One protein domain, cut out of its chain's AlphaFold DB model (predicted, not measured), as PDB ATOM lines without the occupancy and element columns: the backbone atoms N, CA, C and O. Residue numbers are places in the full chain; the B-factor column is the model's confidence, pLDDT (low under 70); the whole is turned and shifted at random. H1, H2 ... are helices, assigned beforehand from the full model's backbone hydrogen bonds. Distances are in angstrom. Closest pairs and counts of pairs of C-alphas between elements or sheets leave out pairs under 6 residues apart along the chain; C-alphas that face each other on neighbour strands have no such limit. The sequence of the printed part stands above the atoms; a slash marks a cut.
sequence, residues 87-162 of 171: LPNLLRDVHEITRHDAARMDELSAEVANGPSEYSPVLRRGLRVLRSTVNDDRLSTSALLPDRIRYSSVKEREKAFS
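What this domain is: This is residues 87 to 162 of the 171 residues of a protein of Trypanosoma cruzi (UniProt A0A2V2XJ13). The longest helix, H2, runs into a body made of the short helices H3, H4 and H5 and a long loop, residues 126 to 146, while residues 87 to 104, with H1, stick out as an arm. The printed part has 76 residues with five named helices, H1 to H5 in order, and no named strand; the class is all helix. It is loose, with a radius of gyration of the C-alphas of 15.1 A, spanning 49 by 29 by 20 A.

Where its parts are: H2, residues 101 to 113, measures 18.3 A from first to last C-alpha. H1, residues 87 to 98, measures 16.1 A from C-alpha 87 at (30.239, 55.100, -2.898). H3 is residues 121 to 125, 5.7 A; H4 is 147 to 150, 4.8 A; H5 is 154 to 161, 11.0 A, ending at C-alpha 161 (31.465, 36.727, 11.775).

How they stand to each other: H2 and H1 meet only through their tight link. H2 and H4 are close but not clearly touching; their closest C-alphas, Val 112 and Asp 147, are 7.8 A apart. H4 touches H5, the closest C-alphas, Ile 149 and Arg 157, being 6.0 A apart. H3 touches no helix. Every O i to N i+4 pair is within hydrogen-bond range in H1, H2, H3 and H5; H4 is too short for one.

The domain as a whole: The farthest C-alphas, Pro 88 and Arg 125, are 49.6 A apart. The printed part has no cut; the link H3 to H4 is long, 21 residues. Residues 115 to 141 have pLDDT under 70.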
ATOM      1  N   LEU A  87      29.197  56.092  -2.615       87.06
ATOM      2  CA  LEU A  87      30.239  55.100  -2.898       87.06
ATOM      3  C   LEU A  87      31.586  55.443  -2.230       87.06
ATOM      4  O   LEU A  87      32.157  54.550  -1.609       87.06
ATOM      5  N   PRO A  88      32.098  56.693  -2.284       88.38
ATOM      6  CA  PRO A  88      33.306  57.064  -1.547       88.38
ATOM      7  C   PRO A  88      33.220  56.808  -0.036       88.38
ATOM      8  O   PRO A  88      34.142  56.222   0.530       88.38
ATOM      9  N   ASN A  89      32.119  57.208   0.609       88.44
ATOM     10  CA  ASN A  89      31.923  56.996   2.045       88.44
ATOM     11  C   ASN A  89      31.815  55.505   2.368       88.44
ATOM     12  O   ASN A  89      32.492  55.026   3.271       88.44
ATOM     13  N   LEU A  90      31.047  54.755   1.570       85.06
ATOM     14  CA  LEU A  90      30.901  53.315   1.733       85.06
ATOM     15  C   LEU A  90      32.252  52.598   1.653       85.06
ATOM     16  O   LEU A  90      32.554  51.760   2.495       85.06
ATOM     17  N   LEU A  91      33.077  52.927   0.655       85.75
ATOM     18  CA  LEU A  91      34.398  52.319   0.512       85.75
ATOM     19  C   LEU A  91      35.314  52.642   1.693       85.75
ATOM     20  O   LEU A  91      36.027  51.752   2.154       85.75
ATOM     21  N   ARG A  92      35.289  53.886   2.187       87.12
ATOM     22  CA  ARG A  92      36.047  54.288   3.379       87.12
ATOM     23  C   ARG A  92      35.629  53.455   4.588       87.12
ATOM     24  O   ARG A  92      36.488  52.846   5.216       87.12
ATOM     25  N   ASP A  93      34.333  53.409   4.873       86.75
ATOM     26  CA  ASP A  93      33.800  52.766   6.074       86.75
ATOM     27  C   ASP A  93      34.027  51.244   6.027       86.75
ATOM     28  O   ASP A  93      34.472  50.641   7.002       86.75
ATOM     29  N   VAL A  94      33.819  50.616   4.861       83.69
ATOM     30  CA  VAL A  94      34.125  49.190   4.656       83.69
ATOM     31  C   VAL A  94      35.606  48.922   4.867       83.69
ATOM     32  O   VAL A  94      35.950  47.988   5.584       83.69
ATOM     33  N   HIS A  95      36.482  49.727   4.266       85.19
ATOM     34  CA  HIS A  95      37.918  49.543   4.422       85.19
ATOM     35  C   HIS A  95      38.356  49.696   5.883       85.19
ATOM     36  O   HIS A  95      39.174  48.913   6.357       85.19
ATOM     37  N   GLU A  96      37.802  50.664   6.614       85.62
ATOM     38  CA  GLU A  96      38.096  50.864   8.033       85.62
ATOM     39  C   GLU A  96      37.691  49.656   8.888       85.62
ATOM     40  O   GLU A  96      38.471  49.220   9.735       85.62
ATOM     41  N   ILE A  97      36.517  49.078   8.626       82.81
ATOM     42  CA  ILE A  97      36.012  47.918   9.370       82.81
ATOM     43  C   ILE A  97      36.813  46.651   9.035       82.81
ATOM     44  O   ILE A  97      37.145  45.885   9.938       82.81
ATOM     45  N   THR A  98      37.151  46.425   7.761       82.19
ATOM     46  CA  THR A  98      37.683  45.129   7.296       82.19
ATOM     47  C   THR A  98      39.197  45.087   7.098       82.19
ATOM     48  O   THR A  98      39.754  44.008   6.897       82.19
ATOM     49  N   ARG A  99      39.925  46.211   7.199       83.25
ATOM     50  CA  ARG A  99      41.400  46.255   7.016       83.25
ATOM     51  C   ARG A  99      42.184  45.297   7.919       83.25
ATOM     52  O   ARG A  99      43.336  44.992   7.622       83.25
ATOM     53  N   HIS A 100      41.592  44.848   9.024       83.00
ATOM     54  CA  HIS A 100      42.210  43.926   9.979       83.00
ATOM     55  C   HIS A 100      41.834  42.453   9.740       83.00
ATOM     56  O   HIS A 100      42.406  41.566  10.373       83.00
ATOM     57  N   ASP A 101      40.937  42.170   8.792       85.44
ATOM     58  CA  ASP A 101      40.416  40.821   8.544       85.44
ATOM     59  C   ASP A 101      41.410  39.908   7.817       85.44
ATOM     60  O   ASP A 101      41.209  38.697   7.767       85.44
ATOM     61  N   ALA A 102      42.519  40.447   7.300       85.56
ATOM     62  CA  ALA A 102      43.569  39.655   6.661       85.56
ATOM     63  C   ALA A 102      44.093  38.539   7.585       85.56
ATOM     64  O   ALA A 102      44.139  37.380   7.178       85.56
ATOM     65  N   ALA A 103      44.381  38.868   8.851       86.81
ATOM     66  CA  ALA A 103      44.826  37.888   9.842       86.81
ATOM     67  C   ALA A 103      43.753  36.823  10.106       86.81
ATOM     68  O   ALA A 103      44.053  35.634  10.184       86.81
ATOM     69  N   ARG A 104      42.479  37.232  10.160       86.50
ATOM     70  CA  ARG A 104      41.360  36.306  10.337       86.50
ATOM     71  C   ARG A 104      41.238  35.333   9.164       86.50
ATOM     72  O   ARG A 104      40.979  34.152   9.370       86.50
ATOM     73  N   MET A 105      41.434  35.812   7.940       85.81
ATOM     74  CA  MET A 105      41.432  34.975   6.740       85.81
ATOM     75  C   MET A 105      42.597  33.974   6.744       85.81
ATOM     76  O   MET A 105      42.390  32.814   6.387       85.81
ATOM     77  N   ASP A 106      43.783  34.389   7.205       88.56
ATOM     78  CA  ASP A 106      44.951  33.509   7.350       88.56
ATOM     79  C   ASP A 106      44.708  32.402   8.389       88.56
ATOM     80  O   ASP A 106      44.967  31.230   8.112       88.56
ATOM     81  N   GLU A 107      44.122  32.738   9.544       89.00
ATOM     82  CA  GLU A 107      43.714  31.758  10.563       89.00
ATOM     83  C   GLU A 107      42.733  30.718  10.006       89.00
ATOM     84  O   GLU A 107      42.912  29.514  10.199       89.00
ATOM     85  N   LEU A 108      41.688  31.178   9.308       88.44
ATOM     86  CA  LEU A 108      40.671  30.303   8.723       88.44
ATOM     87  C   LEU A 108      41.270  29.388   7.647       88.44
ATOM     88  O   LEU A 108      40.928  28.206   7.586       88.44
ATOM     89  N   SER A 109      42.185  29.916   6.832       86.38
ATOM     90  CA  SER A 109      42.916  29.147   5.823       86.38
ATOM     91  C   SER A 109      43.779  28.055   6.454       86.38
ATOM     92  O   SER A 109      43.674  26.889   6.065       86.38
ATOM     93  N   ALA A 110      44.560  28.396   7.483       88.38
ATOM     94  CA  ALA A 110      45.391  27.437   8.207       88.38
ATOM     95  C   ALA A 110      44.551  26.329   8.863       88.38
ATOM     96  O   ALA A 110      44.884  25.148   8.774       88.38
ATOM     97  N   GLU A 111      43.420  26.685   9.475       87.75
ATOM     98  CA  GLU A 111      42.515  25.708  10.079       87.75
ATOM     99  C   GLU A 111      41.911  24.752   9.041       87.75
ATOM    100  O   GLU A 111      41.855  23.543   9.268       87.75
ATOM    101  N   VAL A 112      41.481  25.269   7.887       83.75
ATOM    102  CA  VAL A 112      40.959  24.442   6.790       83.75
ATOM    103  C   VAL A 112      42.040  23.512   6.232       83.75
ATOM    104  O   VAL A 112      41.723  22.358   5.916       83.75
ATOM    105  N   ALA A 113      43.288  23.984   6.135       83.19
ATOM    106  CA  ALA A 113      44.434  23.211   5.655       83.19
ATOM    107  C   ALA A 113      44.806  22.044   6.586       83.19
ATOM    108  O   ALA A 113      45.196  20.984   6.100       83.19
ATOM    109  N   ASN A 114      44.589  22.183   7.899       80.44
ATOM    110  CA  ASN A 114      44.819  21.124   8.892       80.44
ATOM    111  C   ASN A 114      43.824  19.944   8.802       80.44
ATOM    112  O   ASN A 114      43.899  19.005   9.593       80.44
ATOM    113  N   GLY A 115      42.914  19.950   7.821       66.75
ATOM    114  CA  GLY A 115      42.075  18.807   7.471       66.75
ATOM    115  C   GLY A 115      40.687  18.806   8.130       66.75
ATOM    116  O   GLY A 115      40.166  19.851   8.538       66.75
ATOM    117  N   PRO A 116      39.989  17.658   8.136       66.25
ATOM    118  CA  PRO A 116      38.708  17.528   8.819       66.25
ATOM    119  C   PRO A 116      38.912  17.587  10.339       66.25
ATOM    120  O   PRO A 116      39.679  16.816  10.906       66.25
ATOM    121  N   SER A 117      38.199  18.497  11.002       67.38
ATOM    122  CA  SER A 117      38.189  18.597  12.472       67.38
ATOM    123  C   SER A 117      37.213  17.593  13.101       67.38
ATOM    124  O   SER A 117      36.380  17.022  12.403       67.38
ATOM    125  N   GLU A 118      37.215  17.444  14.427       69.12
ATOM    126  CA  GLU A 118      36.231  16.647  15.196       69.12
ATOM    127  C   GLU A 118      34.747  17.011  14.941       69.12
ATOM    128  O   GLU A 118      33.828  16.224  15.208       69.12
ATOM    129  N   TYR A 119      34.510  18.204  14.389       68.62
ATOM    130  CA  TYR A 119      33.202  18.694  13.956       68.62
ATOM    131  C   TYR A 119      32.777  18.139  12.589       68.62
ATOM    132  O   TYR A 119      31.636  18.327  12.172       68.62
ATOM    133  N   SER A 120      33.678  17.461  11.875       67.31
ATOM    134  CA  SER A 120      33.432  16.933  10.542       67.31
ATOM    135  C   SER A 120      32.530  15.691  10.596       67.31
ATOM    136  O   SER A 120      32.890  14.690  11.227       67.31
ATOM    137  N   PRO A 121      31.389  15.671   9.878       61.66
ATOM    138  CA  PRO A 121      30.540  14.486   9.741       61.66
ATOM    139  C   PRO A 121      31.284  13.295   9.134       61.66
ATOM    140  O   PRO A 121      30.868  12.155   9.312       61.66
ATOM    141  N   VAL A 122      32.388  13.559   8.436       58.53
ATOM    142  CA  VAL A 122      33.300  12.573   7.845       58.53
ATOM    143  C   VAL A 122      33.892  11.648   8.895       58.53
ATOM    144  O   VAL A 122      33.848  10.433   8.729       58.53
ATOM    145  N   LEU A 123      34.357  12.207  10.014       55.09
ATOM    146  CA  LEU A 123      34.916  11.435  11.124       55.09
ATOM    147  C   LEU A 123      33.826  10.741  11.955       55.09
ATOM    148  O   LEU A 123      34.107   9.751  12.620       55.09
ATOM    149  N   ARG A 124      32.573  11.219  11.894       56.44
ATOM    150  CA  ARG A 124      31.439  10.636  12.639       56.44
ATOM    151  C   ARG A 124      30.628   9.594  11.856       56.44
ATOM    152  O   ARG A 124      29.948   8.786  12.479       56.44
ATOM    153  N   ARG A 125      30.618   9.647  10.517       61.19
ATOM    154  CA  ARG A 125      29.736   8.833   9.648       61.19
ATOM    155  C   ARG A 125      30.380   8.357   8.332       61.19
ATOM    156  O   ARG A 125      29.673   7.793   7.506       61.19
ATOM    157  N   GLY A 126      31.672   8.603   8.094       58.12
ATOM    158  CA  GLY A 126      32.370   8.157   6.874       58.12
ATOM    159  C   GLY A 126      31.974   8.886   5.579       58.12
ATOM    160  O   GLY A 126      32.279   8.418   4.486       58.12
ATOM    161  N   LEU A 127      31.275  10.020   5.675       61.50
ATOM    162  CA  LEU A 127      30.878  10.840   4.520       61.50
ATOM    163  C   LEU A 127      32.060  11.684   4.009       61.50
ATOM    164  O   LEU A 127      33.025  11.856   4.732       61.50
ATOM    165  N   ARG A 128      32.025  12.236   2.788       60.53
ATOM    166  CA  ARG A 128      33.058  13.195   2.328       60.53
ATOM    167  C   ARG A 128      32.746  14.612   2.812       60.53
ATOM    168  O   ARG A 128      31.578  14.993   2.894       60.53
ATOM    169  N   VAL A 129      33.784  15.405   3.103       62.59
ATOM    170  CA  VAL A 129      33.605  16.809   3.497       62.59
ATOM    171  C   VAL A 129      33.081  17.562   2.279       62.59
ATOM    172  O   VAL A 129      33.698  17.523   1.216       62.59
ATOM    173  N   LEU A 130      31.961  18.267   2.425       63.06
ATOM    174  CA  LEU A 130      31.399  19.083   1.352       63.06
ATOM    175  C   LEU A 130      32.111  20.448   1.293       63.06
ATOM    176  O   LEU A 130      31.572  21.456   1.749       63.06
ATOM    177  N   ARG A 131      33.348  20.468   0.782       66.00
ATOM    178  CA  ARG A 131      34.140  21.685   0.511       66.00
ATOM    179  C   ARG A 131      34.317  21.845  -0.999       66.00
ATOM    180  O   ARG A 131      34.778  20.908  -1.642       66.00
ATOM    181  N   SER A 132      33.993  23.013  -1.559       62.09
ATOM    182  CA  SER A 132      34.425  23.334  -2.923       62.09
ATOM    183  C   SER A 132      35.930  23.575  -2.942       62.09
ATOM    184  O   SER A 132      36.450  24.307  -2.096       62.09
ATOM    185  N   THR A 133      36.614  23.035  -3.939       59.16
ATOM    186  CA  THR A 133      37.932  23.541  -4.341       59.16
ATOM    187  C   THR A 133      37.746  24.536  -5.485       59.16
ATOM    188  O   THR A 133      36.663  24.605  -6.066       59.16
ATOM    189  N   VAL A 134      38.788  25.289  -5.847       56.28
ATOM    190  CA  VAL A 134      38.754  26.185  -7.024       56.28
ATOM    191  C   VAL A 134      38.318  25.431  -8.297       56.28
ATOM    192  O   VAL A 134      37.691  26.023  -9.173       56.28
ATOM    193  N   ASN A 135      38.554  24.113  -8.339       57.84
ATOM    194  CA  ASN A 135      38.259  23.224  -9.463       57.84
ATOM    195  C   ASN A 135      36.978  22.378  -9.289       57.84
ATOM    196  O   ASN A 135      36.680  21.570 -10.166       57.84
ATOM    197  N   ASP A 136      36.237  22.510  -8.180       60.91
ATOM    198  CA  ASP A 136      34.997  21.755  -7.943       60.91
ATOM    199  C   ASP A 136      33.800  22.690  -7.727       60.91
ATOM    200  O   ASP A 136      33.620  23.307  -6.675       60.91
ATOM    201  N   ASP A 137      32.958  22.765  -8.756       55.75
ATOM    202  CA  ASP A 137      31.812  23.672  -8.847       55.75
ATOM    203  C   ASP A 137      30.539  23.138  -8.189       55.75
ATOM    204  O   ASP A 137      29.535  23.860  -8.112       55.75
ATOM    205  N   ARG A 138      30.561  21.882  -7.730       54.59
ATOM    206  CA  ARG A 138      29.373  21.151  -7.272       54.59
ATOM    207  C   ARG A 138      29.020  21.406  -5.808       54.59
ATOM    208  O   ARG A 138      27.932  21.026  -5.385       54.59
ATOM    209  N   LEU A 139      29.910  22.028  -5.031       53.72
ATOM    210  CA  LEU A 139      29.779  22.154  -3.575       53.72
ATOM    211  C   LEU A 139      29.837  23.606  -3.082       53.72
ATOM    212  O   LEU A 139      30.253  24.515  -3.795       53.72
ATOM    213  N   SER A 140      29.344  23.813  -1.855       52.97
ATOM    214  CA  SER A 140      29.221  25.121  -1.197       52.97
ATOM    215  C   SER A 140      30.537  25.910  -1.212       52.97
ATOM    216  O   SER A 140      31.594  25.373  -0.880       52.97
ATOM    217  N   THR A 141      30.432  27.191  -1.576       58.91
ATOM    218  CA  THR A 141      31.508  28.105  -2.002       58.91
ATOM    219  C   THR A 141      32.358  28.686  -0.876       58.91
ATOM    220  O   THR A 141      33.305  29.428  -1.136       58.91
ATOM    221  N   SER A 142      32.055  28.386   0.387       72.19
ATOM    222  CA  SER A 142      32.831  28.904   1.515       72.19
ATOM    223  C   SER A 142      34.064  28.025   1.753       72.19
ATOM    224  O   SER A 142      34.114  27.252   2.714       72.19
ATOM    225  N   ALA A 143      35.039  28.111   0.842       73.44
ATOM    226  CA  ALA A 143      36.263  27.304   0.851       73.44
ATOM    227  C   ALA A 143      37.047  27.447   2.165       73.44
ATOM    228  O   ALA A 143      37.503  26.453   2.723       73.44
ATOM    229  N   LEU A 144      37.106  28.669   2.703       80.19
ATOM    230  CA  LEU A 144      37.758  28.976   3.976       80.19
ATOM    231  C   LEU A 144      36.853  28.779   5.199       80.19
ATOM    232  O   LEU A 144      37.250  29.125   6.302       80.19
ATOM    233  N   LEU A 145      35.636  28.245   5.043       83.50
ATOM    234  CA  LEU A 145      34.766  27.985   6.189       83.50
ATOM    235  C   LEU A 145      35.189  26.678   6.869       83.50
ATOM    236  O   LEU A 145      35.027  25.603   6.271       83.50
ATOM    237  N   PRO A 146      35.693  26.724   8.110       84.50
ATOM    238  CA  PRO A 146      36.127  25.521   8.795       84.50
ATOM    239  C   PRO A 146      34.920  24.703   9.252       84.50
ATOM    240  O   PRO A 146      33.819  25.233   9.429       84.50
ATOM    241  N   ASP A 147      35.119  23.404   9.470       81.25
ATOM    242  CA  ASP A 147      34.014  22.480   9.757       81.25
ATOM    243  C   ASP A 147      33.244  22.868  11.028       81.25
ATOM    244  O   ASP A 147      32.016  22.805  11.022       81.25
ATOM    245  N   ARG A 148      33.926  23.373  12.070       84.62
ATOM    246  CA  ARG A 148      33.253  23.846  13.293       84.62
ATOM    247  C   ARG A 148      32.210  24.926  13.010       84.62
ATOM    248  O   ARG A 148      31.178  24.928  13.655       84.62
ATOM    249  N   ILE A 149      32.462  25.810  12.040       85.25
ATOM    250  CA  ILE A 149      31.543  26.897  11.674       85.25
ATOM    251  C   ILE A 149      30.538  26.416  10.623       85.25
ATOM    252  O   ILE A 149      29.364  26.773  10.662       85.25
ATOM    253  N   ARG A 150      30.967  25.575   9.674       81.88
ATOM    254  CA  ARG A 150      30.082  25.011   8.641       81.88
ATOM    255  C   ARG A 150      28.924  24.226   9.254       81.88
ATOM    256  O   ARG A 150      27.809  24.301   8.743       81.88
ATOM    257  N   TYR A 151      29.197  23.479  10.319       79.69
ATOM    258  CA  TYR A 151      28.224  22.612  10.980       79.69
ATOM    259  C   TYR A 151      27.658  23.199  12.281       79.69
ATOM    260  O   TYR A 151      26.866  22.528  12.940       79.69
ATOM    261  N   SER A 152      28.017  24.435  12.648       82.56
ATOM    262  CA  SER A 152      27.442  25.105  13.816       82.56
ATOM    263  C   SER A 152      26.032  25.638  13.550       82.56
ATOM    264  O   SER A 152      25.596  25.834  12.406       82.56
ATOM    265  N   SER A 153      25.320  25.944  14.633       85.12
ATOM    266  CA  SER A 153      24.019  26.607  14.567       85.12
ATOM    267  C   SER A 153      24.113  27.980  13.878       85.12
ATOM    268  O   SER A 153      25.189  28.572  13.764       85.12
ATOM    269  N   VAL A 154      22.978  28.508  13.407       84.06
ATOM    270  CA  VAL A 154      22.911  29.847  12.782       84.06
ATOM    271  C   VAL A 154      23.468  30.920  13.726       84.06
ATOM    272  O   VAL A 154      24.341  31.685  13.332       84.06
ATOM    273  N   LYS A 155      23.058  30.890  14.999       87.00
ATOM    274  CA  LYS A 155      23.490  31.840  16.033       87.00
ATOM    275  C   LYS A 155      25.007  31.836  16.257       87.00
ATOM    276  O   LYS A 155      25.617  32.879  16.475       87.00
ATOM    277  N   GLU A 156      25.635  30.664  16.207       86.62
ATOM    278  CA  GLU A 156      27.092  30.539  16.339       86.62
ATOM    279  C   GLU A 156      27.826  31.071  15.106       86.62
ATOM    280  O   GLU A 156      28.864  31.717  15.252       86.62
ATOM    281  N   ARG A 157      27.266  30.866  13.904       84.69
ATOM    282  CA  ARG A 157      27.812  31.435  12.663       84.69
ATOM    283  C   ARG A 157      27.747  32.959  12.667       84.69
ATOM    284  O   ARG A 157      28.747  33.605  12.368       84.69
ATOM    285  N   GLU A 158      26.609  33.524  13.058       83.94
ATOM    286  CA  GLU A 158      26.435  34.974  13.206       83.94
ATOM    287  C   GLU A 158      27.448  35.550  14.193       83.94
ATOM    288  O   GLU A 158      28.142  36.515  13.886       83.94
ATOM    289  N   LYS A 159      27.613  34.907  15.356       86.44
ATOM    290  CA  LYS A 159      28.605  35.328  16.349       86.44
ATOM    291  C   LYS A 159      30.028  35.291  15.785       86.44
ATOM    292  O   LYS A 159      30.776  36.246  15.996       86.44
ATOM    293  N   ALA A 160      30.390  34.229  15.063       84.38
ATOM    294  CA  ALA A 160      31.734  34.025  14.521       84.38
ATOM    295  C   ALA A 160      32.159  35.094  13.499       84.38
ATOM    296  O   ALA A 160      33.353  35.370  13.391       84.38
ATOM    297  N   PHE A 161      31.202  35.696  12.786       81.44
ATOM    298  CA  PHE A 161      31.465  36.727  11.775       81.44
ATOM    299  C   PHE A 161      30.907  38.106  12.129       81.44
ATOM    300  O   PHE A 161      31.036  39.021  11.327       81.44
ATOM    301  N   SER A 162      30.355  38.285  13.333       77.69
ATOM    302  CA  SER A 162      29.672  39.512  13.781       77.69
ATOM    303  C   SER A 162      30.464  40.819  13.627       77.69
ATOM    304  O   SER A 162      29.869  41.889  13.599       77.69
TER     305      SER A 162